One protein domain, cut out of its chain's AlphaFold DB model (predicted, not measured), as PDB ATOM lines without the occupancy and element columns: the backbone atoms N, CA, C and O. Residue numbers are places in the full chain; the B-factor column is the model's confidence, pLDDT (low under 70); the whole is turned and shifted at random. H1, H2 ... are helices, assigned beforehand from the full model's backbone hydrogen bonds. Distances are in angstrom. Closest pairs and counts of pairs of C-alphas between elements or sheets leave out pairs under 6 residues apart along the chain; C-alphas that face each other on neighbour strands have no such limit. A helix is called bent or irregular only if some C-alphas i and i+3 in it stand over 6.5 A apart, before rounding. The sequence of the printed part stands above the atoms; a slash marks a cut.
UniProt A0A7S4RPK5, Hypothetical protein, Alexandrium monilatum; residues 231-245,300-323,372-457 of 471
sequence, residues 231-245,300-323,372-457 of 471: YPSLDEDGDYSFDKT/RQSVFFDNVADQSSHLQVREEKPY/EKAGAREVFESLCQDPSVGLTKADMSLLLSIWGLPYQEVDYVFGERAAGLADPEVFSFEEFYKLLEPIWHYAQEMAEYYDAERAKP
ATOM      1  N   TYR A 231       3.524  15.626 -41.679       56.97
ATOM      2  CA  TYR A 231       4.065  16.853 -42.227       56.97
ATOM      3  C   TYR A 231       3.777  16.887 -43.721       56.97
ATOM      4  O   TYR A 231       3.727  15.819 -44.333       56.97
ATOM      5  N   PRO A 232       3.590  18.082 -44.293       54.88
ATOM      6  CA  PRO A 232       3.469  18.213 -45.732       54.88
ATOM      7  C   PRO A 232       4.751  17.684 -46.391       54.88
ATOM      8  O   PRO A 232       5.860  18.037 -45.982       54.88
ATOM      9  N   SER A 233       4.591  16.794 -47.360       54.81
ATOM     10  CA  SER A 233       5.629  16.356 -48.289       54.81
ATOM     11  C   SER A 233       5.475  17.159 -49.585       54.81
ATOM     12  O   SER A 233       4.404  17.685 -49.873       54.81
ATOM     13  N   LEU A 234       6.554  17.335 -50.349       46.06
ATOM     14  CA  LEU A 234       6.387  17.803 -51.726       46.06
ATOM     15  C   LEU A 234       5.745  16.657 -52.512       46.06
ATOM     16  O   LEU A 234       6.272  15.543 -52.476       46.06
ATOM     17  N   ASP A 235       4.645  16.918 -53.205       58.66
ATOM     18  CA  ASP A 235       4.132  16.002 -54.215       58.66
ATOM     19  C   ASP A 235       4.978  16.052 -55.499       58.66
ATOM     20  O   ASP A 235       5.921  16.840 -55.638       58.66
ATOM     21  N   GLU A 236       4.657  15.165 -56.446       59.19
ATOM     22  CA  GLU A 236       5.327  15.106 -57.750       59.19
ATOM     23  C   GLU A 236       5.156  16.396 -58.575       59.19
ATOM     24  O   GLU A 236       5.977  16.673 -59.456       59.19
ATOM     25  N   ASP A 237       4.125  17.191 -58.283       68.81
ATOM     26  CA  ASP A 237       3.802  18.439 -58.972       68.81
ATOM     27  C   ASP A 237       4.550  19.652 -58.380       68.81
ATOM     28  O   ASP A 237       4.572  20.731 -58.983       68.81
ATOM     29  N   GLY A 238       5.265  19.457 -57.266       55.50
ATOM     30  CA  GLY A 238       5.998  20.500 -56.554       55.50
ATOM     31  C   GLY A 238       5.130  21.310 -55.593       55.50
ATOM     32  O   GLY A 238       5.616  22.292 -55.027       55.50
ATOM     33  N   ASP A 239       3.884  20.892 -55.393       58.50
ATOM     34  CA  ASP A 239       2.997  21.418 -54.376       58.50
ATOM     35  C   ASP A 239       3.248  20.677 -53.056       58.50
ATOM     36  O   ASP A 239       3.620  19.505 -52.995       58.50
ATOM     37  N   TYR A 240       3.102  21.382 -51.940       52.03
ATOM     38  CA  TYR A 240       3.208  20.755 -50.626       52.03
ATOM     39  C   TYR A 240       1.905  20.002 -50.340       52.03
ATOM     40  O   TYR A 240       0.958  20.580 -49.801       52.03
ATOM     41  N   SER A 241       1.842  18.720 -50.703       46.72
ATOM     42  CA  SER A 241       0.709  17.859 -50.379       46.72
ATOM     43  C   SER A 241       0.940  17.108 -49.066       46.72
ATOM     44  O   SER A 241       2.047  16.744 -48.673       46.72
ATOM     45  N   PHE A 242      -0.131  16.895 -48.311       44.66
ATOM     46  CA  PHE A 242      -0.078  16.140 -47.062       44.66
ATOM     47  C   PHE A 242      -0.103  14.631 -47.340       44.66
ATOM     48  O   PHE A 242      -1.017  13.962 -46.857       44.66
ATOM     49  N   ASP A 243       0.838  14.085 -48.125       38.12
ATOM     50  CA  ASP A 243       0.803  12.658 -48.465       38.12
ATOM     51  C   ASP A 243       1.777  11.775 -47.664       38.12
ATOM     52  O   ASP A 243       2.929  12.116 -47.372       38.12
ATOM     53  N   LYS A 244       1.247  10.613 -47.264       37.28
ATOM     54  CA  LYS A 244       1.656   9.744 -46.140       37.28
ATOM     55  C   LYS A 244       2.916   8.909 -46.356       37.28
ATOM     56  O   LYS A 244       3.358   8.175 -45.468       37.28
ATOM     57  N   THR A 245       3.525   8.991 -47.516       35.41
ATOM     58  CA  THR A 245       4.516   8.013 -47.945       35.41
ATOM     59  C   THR A 245       5.195   8.628 -49.131       35.41
ATOM     60  O   THR A 245       4.546   8.636 -50.150       35.41
ATOM     61  N   ARG A 300      15.269  33.695 -57.313       57.16
ATOM     62  CA  ARG A 300      15.851  34.115 -56.027       57.16
ATOM     63  C   ARG A 300      15.136  33.476 -54.849       57.16
ATOM     64  O   ARG A 300      15.808  32.999 -53.945       57.16
ATOM     65  N   GLN A 301      13.805  33.432 -54.891       54.81
ATOM     66  CA  GLN A 301      13.000  32.771 -53.863       54.81
ATOM     67  C   GLN A 301      13.315  31.272 -53.814       54.81
ATOM     68  O   GLN A 301      13.556  30.739 -52.735       54.81
ATOM     69  N   SER A 302      13.418  30.618 -54.982       56.53
ATOM     70  CA  SER A 302      13.860  29.225 -55.040       56.53
ATOM     71  C   SER A 302      15.273  29.084 -54.491       56.53
ATOM     72  O   SER A 302      15.466  28.258 -53.635       56.53
ATOM     73  N   VAL A 303      16.240  29.937 -54.851       60.19
ATOM     74  CA  VAL A 303      17.607  29.840 -54.304       60.19
ATOM     75  C   VAL A 303      17.661  30.080 -52.794       60.19
ATOM     76  O   VAL A 303      18.437  29.421 -52.111       60.19
ATOM     77  N   PHE A 304      16.873  31.007 -52.247       60.53
ATOM     78  CA  PHE A 304      16.802  31.220 -50.802       60.53
ATOM     79  C   PHE A 304      16.222  29.989 -50.116       60.53
ATOM     80  O   PHE A 304      16.877  29.421 -49.246       60.53
ATOM     81  N   PHE A 305      15.046  29.528 -50.543       58.28
ATOM     82  CA  PHE A 305      14.462  28.319 -49.987       58.28
ATOM     83  C   PHE A 305      15.260  27.072 -50.324       58.28
ATOM     84  O   PHE A 305      15.219  26.173 -49.523       58.28
ATOM     85  N   ASP A 306      16.053  27.013 -51.382       53.88
ATOM     86  CA  ASP A 306      16.969  25.910 -51.662       53.88
ATOM     87  C   ASP A 306      18.165  25.989 -50.709       53.88
ATOM     88  O   ASP A 306      18.570  24.976 -50.175       53.88
ATOM     89  N   ASN A 307      18.694  27.174 -50.386       55.19
ATOM     90  CA  ASN A 307      19.777  27.312 -49.400       55.19
ATOM     91  C   ASN A 307      19.297  27.053 -47.956       55.19
ATOM     92  O   ASN A 307      20.078  26.590 -47.121       55.19
ATOM     93  N   VAL A 308      18.041  27.394 -47.641       53.09
ATOM     94  CA  VAL A 308      17.425  27.177 -46.320       53.09
ATOM     95  C   VAL A 308      16.826  25.766 -46.229       53.09
ATOM     96  O   VAL A 308      16.990  25.111 -45.210       53.09
ATOM     97  N   ALA A 309      16.218  25.237 -47.289       44.97
ATOM     98  CA  ALA A 309      15.741  23.855 -47.384       44.97
ATOM     99  C   ALA A 309      16.872  22.866 -47.650       44.97
ATOM    100  O   ALA A 309      16.739  21.714 -47.268       44.97
ATOM    101  N   ASP A 310      18.036  23.273 -48.151       43.94
ATOM    102  CA  ASP A 310      19.259  22.474 -48.029       43.94
ATOM    103  C   ASP A 310      19.541  22.183 -46.542       43.94
ATOM    104  O   ASP A 310      20.113  21.145 -46.228       43.94
ATOM    105  N   GLN A 311      19.063  23.011 -45.599       42.78
ATOM    106  CA  GLN A 311      19.137  22.725 -44.158       42.78
ATOM    107  C   GLN A 311      18.071  21.735 -43.653       42.78
ATOM    108  O   GLN A 311      18.176  21.277 -42.513       42.78
ATOM    109  N   SER A 312      17.064  21.373 -44.462       36.31
ATOM    110  CA  SER A 312      15.857  20.672 -43.993       36.31
ATOM    111  C   SER A 312      15.239  19.619 -44.913       36.31
ATOM    112  O   SER A 312      14.333  18.900 -44.484       36.31
ATOM    113  N   SER A 313      15.651  19.545 -46.174       33.28
ATOM    114  CA  SER A 313      15.047  18.684 -47.184       33.28
ATOM    115  C   SER A 313      15.476  17.243 -46.946       33.28
ATOM    116  O   SER A 313      16.636  16.958 -46.668       33.28
ATOM    117  N   HIS A 314      14.541  16.304 -47.072       38.44
ATOM    118  CA  HIS A 314      14.760  14.890 -46.759       38.44
ATOM    119  C   HIS A 314      15.736  14.152 -47.703       38.44
ATOM    120  O   HIS A 314      16.039  12.987 -47.447       38.44
ATOM    121  N   LEU A 315      16.217  14.787 -48.782       33.03
ATOM    122  CA  LEU A 315      16.998  14.138 -49.848       33.03
ATOM    123  C   LEU A 315      18.374  14.772 -50.116       33.03
ATOM    124  O   LEU A 315      19.252  14.090 -50.645       33.03
ATOM    125  N   GLN A 316      18.601  16.030 -49.731       34.66
ATOM    126  CA  GLN A 316      19.914  16.679 -49.781       34.66
ATOM    127  C   GLN A 316      20.096  17.507 -48.510       34.66
ATOM    128  O   GLN A 316      19.862  18.708 -48.495       34.66
ATOM    129  N   VAL A 317      20.474  16.846 -47.412       38.38
ATOM    130  CA  VAL A 317      20.554  17.513 -46.113       38.38
ATOM    131  C   VAL A 317      21.938  18.131 -45.896       38.38
ATOM    132  O   VAL A 317      22.821  17.486 -45.361       38.38
ATOM    133  N   ARG A 318      22.176  19.398 -46.230       35.53
ATOM    134  CA  ARG A 318      23.197  20.190 -45.514       35.53
ATOM    135  C   ARG A 318      22.594  20.681 -44.195       35.53
ATOM    136  O   ARG A 318      22.345  21.868 -44.021       35.53
ATOM    137  N   GLU A 319      22.338  19.738 -43.283       43.34
ATOM    138  CA  GLU A 319      21.807  19.994 -41.934       43.34
ATOM    139  C   GLU A 319      22.572  21.146 -41.262       43.34
ATOM    140  O   GLU A 319      23.799  21.194 -41.377       43.34
ATOM    141  N   GLU A 320      21.842  22.037 -40.563       42.12
ATOM    142  CA  GLU A 320      22.348  23.170 -39.758       42.12
ATOM    143  C   GLU A 320      23.806  22.986 -39.348       42.12
ATOM    144  O   GLU A 320      24.076  22.007 -38.664       42.12
ATOM    145  N   LYS A 321      24.711  23.926 -39.647       42.97
ATOM    146  CA  LYS A 321      26.017  23.961 -38.977       42.97
ATOM    147  C   LYS A 321      25.882  24.580 -37.583       42.97
ATOM    148  O   LYS A 321      25.896  25.806 -37.477       42.97
ATOM    149  N   PRO A 322      25.877  23.817 -36.479       41.88
ATOM    150  CA  PRO A 322      26.570  24.253 -35.289       41.88
ATOM    151  C   PRO A 322      28.074  24.056 -35.526       41.88
ATOM    152  O   PRO A 322      28.491  23.175 -36.274       41.88
ATOM    153  N   TYR A 323      28.901  24.849 -34.852       41.31
ATOM    154  CA  TYR A 323      30.367  24.744 -34.878       41.31
ATOM    155  C   TYR A 323      31.062  25.276 -36.141       41.31
ATOM    156  O   TYR A 323      31.838  24.583 -36.794       41.31
ATOM    157  N   GLU A 372      21.425  47.674 -42.168       93.25
ATOM    158  CA  GLU A 372      20.802  46.548 -41.468       93.25
ATOM    159  C   GLU A 372      19.371  46.310 -41.961       93.25
ATOM    160  O   GLU A 372      19.006  45.188 -42.339       93.25
ATOM    161  N   LYS A 373      18.598  47.391 -42.076       95.69
ATOM    162  CA  LYS A 373      17.245  47.399 -42.626       95.69
ATOM    163  C   LYS A 373      17.218  46.972 -44.094       95.69
ATOM    164  O   LYS A 373      16.317  46.229 -44.488       95.69
ATOM    165  N   ALA A 374      18.203  47.367 -44.902       95.31
ATOM    166  CA  ALA A 374      18.334  46.909 -46.286       95.31
ATOM    167  C   ALA A 374      18.567  45.393 -46.368       95.31
ATOM    168  O   ALA A 374      17.892  44.709 -47.140       95.31
ATOM    169  N   GLY A 375      19.450  44.844 -45.530       93.81
ATOM    170  CA  GLY A 375      19.652  43.398 -45.465       93.81
ATOM    171  C   GLY A 375      18.397  42.660 -44.986       93.81
ATOM    172  O   GLY A 375      18.085  41.576 -45.472       93.81
ATOM    173  N   ALA A 376      17.662  43.210 -44.015       95.94
ATOM    174  CA  ALA A 376      16.430  42.591 -43.529       95.94
ATOM    175  C   ALA A 376      15.349  42.601 -44.617       95.94
ATOM    176  O   ALA A 376      14.584  41.645 -44.744       95.94
ATOM    177  N   ARG A 377      15.318  43.657 -45.440       96.81
ATOM    178  CA  ARG A 377      14.433  43.766 -46.603       96.81
ATOM    179  C   ARG A 377      14.737  42.712 -47.654       96.81
ATOM    180  O   ARG A 377      13.806  42.116 -48.177       96.81
ATOM    181  N   GLU A 378      16.007  42.431 -47.917       94.19
ATOM    182  CA  GLU A 378      16.390  41.358 -48.838       94.19
ATOM    183  C   GLU A 378      15.902  39.984 -48.353       94.19
ATOM    184  O   GLU A 378      15.348  39.211 -49.139       94.19
ATOM    185  N   VAL A 379      16.034  39.697 -47.052       92.88
ATOM    186  CA  VAL A 379      15.495  38.463 -46.458       92.88
ATOM    187  C   VAL A 379      13.972  38.421 -46.577       92.88
ATOM    188  O   VAL A 379      13.426  37.407 -47.001       92.88
ATOM    189  N   PHE A 380      13.284  39.515 -46.243       96.12
ATOM    190  CA  PHE A 380      11.828  39.616 -46.361       96.12
ATOM    191  C   PHE A 380      11.357  39.343 -47.792       96.12
ATOM    192  O   PHE A 380      10.498  38.496 -48.013       96.12
ATOM    193  N   GLU A 381      11.967  39.997 -48.781       94.44
ATOM    194  CA  GLU A 381      11.632  39.807 -50.192       94.44
ATOM    195  C   GLU A 381      11.933  38.395 -50.705       94.44
ATOM    196  O   GLU A 381      11.315  37.956 -51.673       94.44
ATOM    197  N   SER A 382      12.882  37.701 -50.077       91.00
ATOM    198  CA  SER A 382      13.224  36.315 -50.405       91.00
ATOM    199  C   SER A 382      12.292  35.301 -49.744       91.00
ATOM    200  O   SER A 382      12.158  34.192 -50.253       91.00
ATOM    201  N   LEU A 383      11.660  35.660 -48.624       91.44
ATOM    202  CA  LEU A 383      10.683  34.821 -47.932       91.44
ATOM    203  C   LEU A 383       9.288  34.941 -48.552       91.44
ATOM    204  O   LEU A 383       8.629  33.925 -48.754       91.44
ATOM    205  N   CYS A 384       8.847  36.162 -48.857       94.44
ATOM    206  CA  CYS A 384       7.496  36.428 -49.345       94.44
ATOM    207  C   CYS A 384       7.325  36.018 -50.812       94.44
ATOM    208  O   CYS A 384       8.108  36.430 -51.671       94.44
ATOM    209  N   GLN A 385       6.241  35.308 -51.130       92.44
ATOM    210  CA  GLN A 385       5.831  35.080 -52.519       92.44
ATOM    211  C   GLN A 385       5.490  36.393 -53.243       92.44
ATOM    212  O   GLN A 385       5.865  36.577 -54.403       92.44
ATOM    213  N   ASP A 386       4.832  37.326 -52.549       95.25
ATOM    214  CA  ASP A 386       4.600  38.694 -53.016       95.25
ATOM    215  C   ASP A 386       4.974  39.716 -51.924       95.25
ATOM    216  O   ASP A 386       4.181  39.994 -51.020       95.25
ATOM    217  N   PRO A 387       6.168  40.333 -52.004       95.75
ATOM    218  CA  PRO A 387       6.617  41.300 -51.003       95.75
ATOM    219  C   PRO A 387       5.760  42.569 -50.907       95.75
ATOM    220  O   PRO A 387       5.910  43.318 -49.943       95.75
ATOM    221  N   SER A 388       4.907  42.846 -51.902       96.19
ATOM    222  CA  SER A 388       3.993  43.992 -51.865       96.19
ATOM    223  C   SER A 388       2.768  43.739 -50.989       96.19
ATOM    224  O   SER A 388       2.251  44.682 -50.392       96.19
ATOM    225  N   VAL A 389       2.348  42.476 -50.873       96.81
ATOM    226  CA  VAL A 389       1.289  42.039 -49.953       96.81
ATOM    227  C   VAL A 389       1.850  41.965 -48.537       96.81
ATOM    228  O   VAL A 389       1.251  42.495 -47.609       96.81
ATOM    229  N   GLY A 390       3.034  41.372 -48.391       96.88
ATOM    230  CA  GLY A 390       3.724  41.177 -47.124       96.88
ATOM    231  C   GLY A 390       3.977  39.698 -46.836       96.88
ATOM    232  O   GLY A 390       3.748  38.853 -47.697       96.88
ATOM    233  N   LEU A 391       4.470  39.378 -45.639       96.81
ATOM    234  CA  LEU A 391       4.730  37.993 -45.240       96.81
ATOM    235  C   LEU A 391       3.437  37.364 -44.719       96.81
ATOM    236  O   LEU A 391       2.994  37.653 -43.603       96.81
ATOM    237  N   THR A 392       2.834  36.512 -45.538       96.62
ATOM    238  CA  THR A 392       1.552  35.861 -45.254       96.62
ATOM    239  C   THR A 392       1.719  34.643 -44.341       96.62
ATOM    240  O   THR A 392       2.824  34.134 -44.120       96.62
ATOM    241  N   LYS A 393       0.602  34.098 -43.841       95.31
ATOM    242  CA  LYS A 393       0.602  32.795 -43.152       95.31
ATOM    243  C   LYS A 393       1.166  31.658 -44.006       95.31
ATOM    244  O   LYS A 393       1.797  30.758 -43.454       95.31
ATOM    245  N   ALA A 394       0.966  31.679 -45.324       92.25
ATOM    246  CA  ALA A 394       1.511  30.655 -46.213       92.25
ATOM    247  C   ALA A 394       3.047  30.719 -46.251       92.25
ATOM    248  O   ALA A 394       3.706  29.700 -46.039       92.25
ATOM    249  N   ASP A 395       3.610  31.923 -46.398       93.69
ATOM    250  CA  ASP A 395       5.063  32.139 -46.393       93.69
ATOM    251  C   ASP A 395       5.690  31.718 -45.051       93.69
ATOM    252  O   ASP A 395       6.709  31.025 -45.005       93.69
ATOM    253  N   MET A 396       5.051  32.080 -43.932       94.31
ATOM    254  CA  MET A 396       5.505  31.673 -42.601       94.31
ATOM    255  C   MET A 396       5.393  30.157 -42.400       94.31
ATOM    256  O   MET A 396       6.296  29.548 -41.836       94.31
ATOM    257  N   SER A 397       4.318  29.526 -42.873       90.62
ATOM    258  CA  SER A 397       4.152  28.067 -42.792       90.62
ATOM    259  C   SER A 397       5.264  27.335 -43.538       90.62
ATOM    260  O   SER A 397       5.796  26.343 -43.032       90.62
ATOM    261  N   LEU A 398       5.656  27.847 -44.708       86.62
ATOM    262  CA  LEU A 398       6.782  27.333 -45.479       86.62
ATOM    263  C   LEU A 398       8.096  27.476 -44.699       86.62
ATOM    264  O   LEU A 398       8.815  26.491 -44.525       86.62
ATOM    265  N   LEU A 399       8.370  28.658 -44.141       88.44
ATOM    266  CA  LEU A 399       9.553  28.897 -43.306       88.44
ATOM    267  C   LEU A 399       9.618  27.948 -42.096       88.44
ATOM    268  O   LEU A 399      10.657  27.339 -41.835       88.44
ATOM    269  N   LEU A 400       8.512  27.790 -41.363       87.88
ATOM    270  CA  LEU A 400       8.426  26.889 -40.211       87.88
ATOM    271  C   LEU A 400       8.668  25.433 -40.618       87.88
ATOM    272  O   LEU A 400       9.399  24.720 -39.929       87.88
ATOM    273  N   SER A 401       8.102  25.012 -41.749       83.50
ATOM    274  CA  SER A 401       8.273  23.658 -42.281       83.50
ATOM    275  C   SER A 401       9.732  23.374 -42.622       83.50
ATOM    276  O   SER A 401      10.250  22.312 -42.273       83.50
ATOM    277  N   ILE A 402      10.420  24.351 -43.214       81.31
ATOM    278  CA  ILE A 402      11.857  24.281 -43.480       81.31
ATOM    279  C   ILE A 402      12.650  24.207 -42.172       81.31
ATOM    280  O   ILE A 402      13.578  23.430 -42.036       81.31
ATOM    281  N   TRP A 403      12.254  24.891 -41.108       83.88
ATOM    282  CA  TRP A 403      12.917  24.699 -39.810       83.88
ATOM    283  C   TRP A 403      12.516  23.425 -39.064       83.88
ATOM    284  O   TRP A 403      12.870  23.247 -37.892       83.88
ATOM    285  N   GLY A 404      11.792  22.526 -39.729       82.19
ATOM    286  CA  GLY A 404      11.337  21.271 -39.160       82.19
ATOM    287  C   GLY A 404      10.299  21.463 -38.055       82.19
ATOM    288  O   GLY A 404      10.153  20.573 -37.220       82.19
ATOM    289  N   LEU A 405       9.597  22.598 -38.025       86.25
ATOM    290  CA  LEU A 405       8.503  22.869 -37.097       86.25
ATOM    291  C   LEU A 405       7.145  22.471 -37.705       86.25
ATOM    292  O   LEU A 405       7.003  22.433 -38.929       86.25
ATOM    293  N   PRO A 406       6.129  22.155 -36.877       84.12
ATOM    294  CA  PRO A 406       4.761  21.964 -37.355       84.12
ATOM    295  C   PRO A 406       4.212  23.247 -37.977       84.12
ATOM    296  O   PRO A 406       4.250  24.309 -37.358       84.12
ATOM    297  N   TYR A 407       3.660  23.147 -39.185       82.94
ATOM    298  CA  TYR A 407       3.095  24.289 -39.906       82.94
ATOM    299  C   TYR A 407       1.938  24.944 -39.143       82.94
ATOM    300  O   TYR A 407       1.791  26.157 -39.201       82.94
ATOM    301  N   GLN A 408       1.173  24.176 -38.352       86.94
ATOM    302  CA  GLN A 408       0.087  24.701 -37.514       86.94
ATOM    303  C   GLN A 408       0.588  25.681 -36.447       86.94
ATOM    304  O   GLN A 408      -0.196  26.439 -35.882       86.94
ATOM    305  N   GLU A 409       1.893  25.698 -36.153       91.00
ATOM    306  CA  GLU A 409       2.447  26.692 -35.240       91.00
ATOM    307  C   GLU A 409       2.396  28.109 -35.804       91.00
ATOM    308  O   GLU A 409       2.479  29.052 -35.018       91.00
ATOM    309  N   VAL A 410       2.166  28.276 -37.111       93.25
ATOM    310  CA  VAL A 410       1.910  29.585 -37.724       93.25
ATOM    311  C   VAL A 410       0.782  30.326 -37.011       93.25
ATOM    312  O   VAL A 410       0.917  31.514 -36.727       93.25
ATOM    313  N   ASP A 411      -0.277  29.624 -36.610       93.88
ATOM    314  CA  ASP A 411      -1.413  30.231 -35.919       93.88
ATOM    315  C   ASP A 411      -1.022  30.734 -34.527       93.88
ATOM    316  O   ASP A 411      -1.536  31.752 -34.066       93.88
ATOM    317  N   TYR A 412      -0.066  30.076 -33.861       93.44
ATOM    318  CA  TYR A 412       0.491  30.586 -32.608       93.44
ATOM    319  C   TYR A 412       1.371  31.810 -32.848       93.44
ATOM    320  O   TYR A 412       1.286  32.760 -32.075       93.44
ATOM    321  N   VAL A 413       2.184  31.823 -33.909       93.12
ATOM    322  CA  VAL A 413       3.038  32.975 -34.242       93.12
ATOM    323  C   VAL A 413       2.190  34.212 -34.523       93.12
ATOM    324  O   VAL A 413       2.411  35.252 -33.905       93.12
ATOM    325  N   PHE A 414       1.198  34.097 -35.407       94.81
ATOM    326  CA  PHE A 414       0.299  35.203 -35.729       94.81
ATOM    327  C   PHE A 414      -0.604  35.545 -34.543       94.81
ATOM    328  O   PHE A 414      -0.703  36.710 -34.181       94.81
ATOM    329  N   GLY A 415      -1.180  34.557 -33.853       94.44
ATOM    330  CA  GLY A 415      -2.050  34.791 -32.697       94.44
ATOM    331  C   GLY A 415      -1.353  35.490 -31.524       94.44
ATOM    332  O   GLY A 415      -1.939  36.370 -30.898       94.44
ATOM    333  N   GLU A 416      -0.089  35.161 -31.238       93.69
ATOM    334  CA  GLU A 416       0.709  35.833 -30.197       93.69
ATOM    335  C   GLU A 416       1.066  37.281 -30.571       93.69
ATOM    336  O   GLU A 416       1.346  38.094 -29.686       93.69
ATOM    337  N   ARG A 417       1.079  37.612 -31.866       90.81
ATOM    338  CA  ARG A 417       1.499  38.920 -32.383       90.81
ATOM    339  C   ARG A 417       0.350  39.782 -32.894       90.81
ATOM    340  O   ARG A 417       0.556  40.980 -33.027       90.81
ATOM    341  N   ALA A 418      -0.843  39.221 -33.086       87.94
ATOM    342  CA  ALA A 418      -1.993  39.869 -33.719       87.94
ATOM    343  C   ALA A 418      -2.342  41.234 -33.111       87.94
ATOM    344  O   ALA A 418      -2.667  42.162 -33.839       87.94
ATOM    345  N   ALA A 419      -2.212  41.393 -31.788       87.62
ATOM    346  CA  ALA A 419      -2.490  42.664 -31.111       87.62
ATOM    347  C   ALA A 419      -1.540  43.813 -31.509       87.62
ATOM    348  O   ALA A 419      -1.849  44.975 -31.255       87.62
ATOM    349  N   GLY A 420      -0.376  43.495 -32.079       87.69
ATOM    350  CA  GLY A 420       0.612  44.461 -32.554       87.69
ATOM    351  C   GLY A 420       0.706  44.561 -34.075       87.69
ATOM    352  O   GLY A 420       1.589  45.277 -34.540       87.69
ATOM    353  N   LEU A 421      -0.143  43.846 -34.823       94.31
ATOM    354  CA  LEU A 421      -0.154  43.879 -36.283       94.31
ATOM    355  C   LEU A 421      -1.227  44.832 -36.807       94.31
ATOM    356  O   LEU A 421      -2.327  44.911 -36.260       94.31
ATOM    357  N   ALA A 422      -0.913  45.531 -37.893       96.12
ATOM    358  CA  ALA A 422      -1.875  46.299 -38.670       96.12
ATOM    359  C   ALA A 422      -2.876  45.375 -39.383       96.12
ATOM    360  O   ALA A 422      -4.062  45.698 -39.446       96.12
ATOM    361  N   ASP A 423      -2.403  44.224 -39.869       95.81
ATOM    362  CA  ASP A 423      -3.216  43.141 -40.422       95.81
ATOM    363  C   ASP A 423      -2.929  41.836 -39.650       95.81
ATOM    364  O   ASP A 423      -1.781  41.389 -39.608       95.81
ATOM    365  N   PRO A 424      -3.933  41.196 -39.022       95.31
ATOM    366  CA  PRO A 424      -3.727  39.970 -38.250       95.31
ATOM    367  C   PRO A 424      -3.261  38.764 -39.082       95.31
ATOM    368  O   PRO A 424      -2.856  37.762 -38.494       95.31
ATOM    369  N   GLU A 425      -3.318  38.829 -40.413       95.44
ATOM    370  CA  GLU A 425      -2.968  37.731 -41.320       95.44
ATOM    371  C   GLU A 425      -1.663  37.969 -42.096       95.44
ATOM    372  O   GLU A 425      -1.165  37.049 -42.756       95.44
ATOM    373  N   VAL A 426      -1.082  39.172 -42.013       96.75
ATOM    374  CA  VAL A 426       0.091  39.557 -42.808       96.75
ATOM    375  C   VAL A 426       1.060  40.412 -41.995       96.75
ATOM    376  O   VAL A 426       0.670  41.410 -41.400       96.75
ATOM    377  N   PHE A 427       2.352  40.071 -42.020       97.31
ATOM    378  CA  PHE A 427       3.391  40.983 -41.532       97.31
ATOM    379  C   PHE A 427       3.830  41.918 -42.659       97.31
ATOM    380  O   PHE A 427       4.391  41.482 -43.671       97.31
ATOM    381  N   SER A 428       3.655  43.222 -42.462       97.50
ATOM    382  CA  SER A 428       4.351  44.228 -43.261       97.50
ATOM    383  C   SER A 428       5.867  44.141 -43.044       97.50
ATOM    384  O   SER A 428       6.350  43.573 -42.061       97.50
ATOM    385  N   PHE A 429       6.647  44.753 -43.937       97.56
ATOM    386  CA  PHE A 429       8.104  44.778 -43.788       97.56
ATOM    387  C   PHE A 429       8.557  45.401 -42.454       97.56
ATOM    388  O   PHE A 429       9.462  44.883 -41.806       97.56
ATOM    389  N   GLU A 430       7.927  46.496 -42.021       97.19
ATOM    390  CA  GLU A 430       8.302  47.173 -40.772       97.19
ATOM    391  C   GLU A 430       8.000  46.308 -39.536       97.19
ATOM    392  O   GLU A 430       8.767  46.307 -38.570       97.19
ATOM    393  N   GLU A 431       6.911  45.537 -39.566       96.56
ATOM    394  CA  GLU A 431       6.574  44.578 -38.509       96.56
ATOM    395  C   GLU A 431       7.505  43.372 -38.533       96.56
ATOM    396  O   GLU A 431       7.962  42.945 -37.478       96.56
ATOM    397  N   PHE A 432       7.847  42.850 -39.712       96.25
ATOM    398  CA  PHE A 432       8.855  41.803 -39.857       96.25
ATOM    399  C   PHE A 432      10.212  42.250 -39.297       96.25
ATOM    400  O   PHE A 432      10.803  41.537 -38.484       96.25
ATOM    401  N   TYR A 433      10.673  43.449 -39.665       96.38
ATOM    402  CA  TYR A 433      11.940  44.011 -39.198       96.38
ATOM    403  C   TYR A 433      11.990  44.075 -37.667       96.38
ATOM    404  O   TYR A 433      12.952  43.612 -37.058       96.38
ATOM    405  N   LYS A 434      10.917  44.559 -37.031       95.00
ATOM    406  CA  LYS A 434      10.865  44.755 -35.573       95.00
ATOM    407  C   LYS A 434      10.524  43.494 -34.778       95.00
ATOM    408  O   LYS A 434      11.080  43.268 -33.709       95.00
ATOM    409  N   LEU A 435       9.556  42.701 -35.233       94.06
ATOM    410  CA  LEU A 435       8.979  41.597 -34.454       94.06
ATOM    411  C   LEU A 435       9.664  40.256 -34.723       94.06
ATOM    412  O   LEU A 435       9.626  39.379 -33.854       94.06
ATOM    413  N   LEU A 436      10.286  40.107 -35.897       94.31
ATOM    414  CA  LEU A 436      10.952  38.889 -36.357       94.31
ATOM    415  C   LEU A 436      12.470  39.089 -36.512       94.31
ATOM    416  O   LEU A 436      13.116  38.365 -37.266       94.31
ATOM    417  N   GLU A 437      13.050  40.003 -35.725       95.06
ATOM    418  CA  GLU A 437      14.497  40.256 -35.613       95.06
ATOM    419  C   GLU A 437      15.364  38.986 -35.574       95.06
ATOM    420  O   GLU A 437      16.274  38.853 -36.400       95.06
ATOM    421  N   PRO A 438      15.078  37.983 -34.719       93.56
ATOM    422  CA  PRO A 438      15.903  36.779 -34.674       93.56
ATOM    423  C   PRO A 438      15.925  35.991 -35.990       93.56
ATOM    424  O   PRO A 438      16.893  35.281 -36.254       93.56
ATOM    425  N   ILE A 439      14.863  36.086 -36.797       92.12
ATOM    426  CA  ILE A 439      14.724  35.352 -38.058       92.12
ATOM    427  C   ILE A 439      15.638  35.960 -39.118       92.12
ATOM    428  O   ILE A 439      16.460  35.247 -39.696       92.12
ATOM    429  N   TRP A 440      15.519  37.267 -39.369       94.44
ATOM    430  CA  TRP A 440      16.281  37.887 -40.450       94.44
ATOM    431  C   TRP A 440      17.760  38.045 -40.117       94.44
ATOM    432  O   TRP A 440      18.583  37.892 -41.016       94.44
ATOM    433  N   HIS A 441      18.128  38.231 -38.845       93.94
ATOM    434  CA  HIS A 441      19.535  38.201 -38.448       93.94
ATOM    435  C   HIS A 441      20.189  36.860 -38.763       93.94
ATOM    436  O   HIS A 441      21.268  36.818 -39.346       93.94
ATOM    437  N   TYR A 442      19.525  35.761 -38.408       91.69
ATOM    438  CA  TYR A 442      20.043  34.430 -38.694       91.69
ATOM    439  C   TYR A 442      20.145  34.171 -40.198       91.69
ATOM    440  O   TYR A 442      21.164  33.673 -40.667       91.69
ATOM    441  N   ALA A 443      19.124  34.554 -40.970       89.50
ATOM    442  CA  ALA A 443      19.144  34.406 -42.422       89.50
ATOM    443  C   ALA A 443      20.307  35.180 -43.071       89.50
ATOM    444  O   ALA A 443      21.002  34.630 -43.924       89.50
ATOM    445  N   GLN A 444      20.569  36.415 -42.628       91.75
ATOM    446  CA  GLN A 444      21.726  37.198 -43.073       91.75
ATOM    447  C   GLN A 444      23.053  36.532 -42.700       91.75
ATOM    448  O   GLN A 444      23.927  36.395 -43.553       91.75
ATOM    449  N   GLU A 445      23.207  36.095 -41.444       89.06
ATOM    450  CA  GLU A 445      24.417  35.407 -40.977       89.06
ATOM    451  C   GLU A 445      24.703  34.151 -41.823       89.06
ATOM    452  O   GLU A 445      25.855  33.875 -42.166       89.06
ATOM    453  N   MET A 446      23.659  33.412 -42.214       84.50
ATOM    454  CA  MET A 446      23.782  32.243 -43.090       84.50
ATOM    455  C   MET A 446      24.115  32.616 -44.536       84.50
ATOM    456  O   MET A 446      24.973  31.970 -45.139       84.50
ATOM    457  N   ALA A 447      23.494  33.659 -45.091       85.31
ATOM    458  CA  ALA A 447      23.804  34.142 -46.435       85.31
ATOM    459  C   ALA A 447      25.275  34.580 -46.546       85.31
ATOM    460  O   ALA A 447      26.009  34.080 -47.402       85.31
ATOM    461  N   GLU A 448      25.746  35.408 -45.606       88.44
ATOM    462  CA  GLU A 448      27.145  35.851 -45.538       88.44
ATOM    463  C   GLU A 448      28.117  34.670 -45.417       88.44
ATOM    464  O   GLU A 448      29.187  34.657 -46.036       88.44
ATOM    465  N   TYR A 449      27.752  33.655 -44.627       85.44
ATOM    466  CA  TYR A 449      28.549  32.444 -44.481       85.44
ATOM    467  C   TYR A 449      28.699  31.687 -45.807       85.44
ATOM    468  O   TYR A 449      29.816  31.314 -46.178       85.44
ATOM    469  N   TYR A 450      27.603  31.470 -46.536       82.62
ATOM    470  CA  TYR A 450      27.639  30.743 -47.805       82.62
ATOM    471  C   TYR A 450      28.370  31.507 -48.901       82.62
ATOM    472  O   TYR A 450      29.111  30.891 -49.670       82.62
ATOM    473  N   ASP A 451      28.229  32.827 -48.946       86.31
ATOM    474  CA  ASP A 451      28.984  33.662 -49.874       86.31
ATOM    475  C   ASP A 451      30.485  33.597 -49.574       86.31
ATOM    476  O   ASP A 451      31.297  33.407 -50.484       86.31
ATOM    477  N   ALA A 452      30.866  33.641 -48.294       87.94
ATOM    478  CA  ALA A 452      32.253  33.464 -47.882       87.94
ATOM    479  C   ALA A 452      32.797  32.067 -48.226       87.94
ATOM    480  O   ALA A 452      33.964  31.944 -48.603       87.94
ATOM    481  N   GLU A 453      31.983  31.014 -48.112       82.44
ATOM    482  CA  GLU A 453      32.377  29.647 -48.462       82.44
ATOM    483  C   GLU A 453      32.524  29.465 -49.978       82.44
ATOM    484  O   GLU A 453      33.507  28.880 -50.426       82.44
ATOM    485  N   ARG A 454      31.603  30.018 -50.779       84.88
ATOM    486  CA  ARG A 454      31.680  30.018 -52.253       84.88
ATOM    487  C   ARG A 454      32.876  30.816 -52.766       84.88
ATOM    488  O   ARG A 454      33.452  30.456 -53.790       84.88
ATOM    489  N   ALA A 455      33.260  31.875 -52.056       89.75
ATOM    490  CA  ALA A 455      34.421  32.691 -52.389       89.75
ATOM    491  C   ALA A 455      35.761  32.028 -52.032       89.75
ATOM    492  O   ALA A 455      36.803  32.469 -52.527       89.75
ATOM    493  N   LYS A 456      35.785  30.981 -51.188       87.56
ATOM    494  CA  LYS A 456      37.025  30.234 -50.950       87.56
ATOM    495  C   LYS A 456      37.433  29.580 -52.269       87.56
ATOM    496  O   LYS A 456      36.646  28.815 -52.825       87.56
ATOM    497  N   PRO A 457      38.655  29.835 -52.775       85.62
ATOM    498  CA  PRO A 457      39.132  29.118 -53.941       85.62
ATOM    499  C   PRO A 457      39.048  27.635 -53.605       85.62
ATOM    500  O   PRO A 457      39.575  27.208 -52.572       85.62
TER     501      PRO A 457
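Overview. This is residues 231 to 245, 300 to 323 and 372 to 457 of the 471 residues of the protein "Hypothetical protein" of Alexandrium monilatum (UniProt A0A7S4RPK5). Six helices cross at wide angles: H1, H5 and H6 are set on H2, each about perpendicular to it, while H3 and H4 pack on each other as a tilted pair, with H3 next to one end of H1 and of H2. Long H6 reaches away from H2, and residues 451 to 457 stick out; residues 231 to 245 fold back on themselves far from the mean of the C-alphas. The printed part has 125 residues, with H1 to H6 in order and no named strand, an all helix class. It is compact, with a radius of gyration of the C-alphas of 15.1 A and spans of 47 by 41 by 27 A.

Along the chain. Residues 231 to 245 hold no named element. H1, residues 300 to 309, begins at C-alpha 300 (15.851, 34.115, -56.027). H2 is residues 372 to 383, 16.8 A long, H3 residues 393 to 402, and H4 residues 409 to 420, 18.1 A. H4 is irregular: C-alphas 416 and 419 are 7.6 A apart. H5 is residues 429 to 435. H6, residues 437 to 455, is 27.1 A long and ends at C-alpha 455 (34.421, 32.691, -52.389).

Arrangement. H2 is the hub. It touches H6 with residues 375 to 380 alone, closest at the C-alphas of Ala 376 and Trp 440, 5.6 A, and H5 at those of Ala 376 and Tyr 433, 6.4 A. With residues 382 to 383 alone it touches H1, closest at the C-alphas of Gln 301 and Ser 382, 5.0 A. H3 touches H4, opposite ways at a steep tilt of 47 degrees; the closest C-alphas, of Ser 397 and Val 410, are 5.7 A apart. Every O i to N i+4 pair is within hydrogen-bond range in H1, H2, H3, H5 and H6; in H4, 6 of 8 are.

Size, cuts and confidence. The C-alphas of Ala 419 and Pro 457, the two farthest apart, are 49.4 A apart. Two cuts leave gaps of 29.6 A between C-alphas 245 and 300 and 24.7 A between C-alphas 323 and 372. No link printed whole is long. Residues 231 to 245 and 300 to 323 have pLDDT under 70.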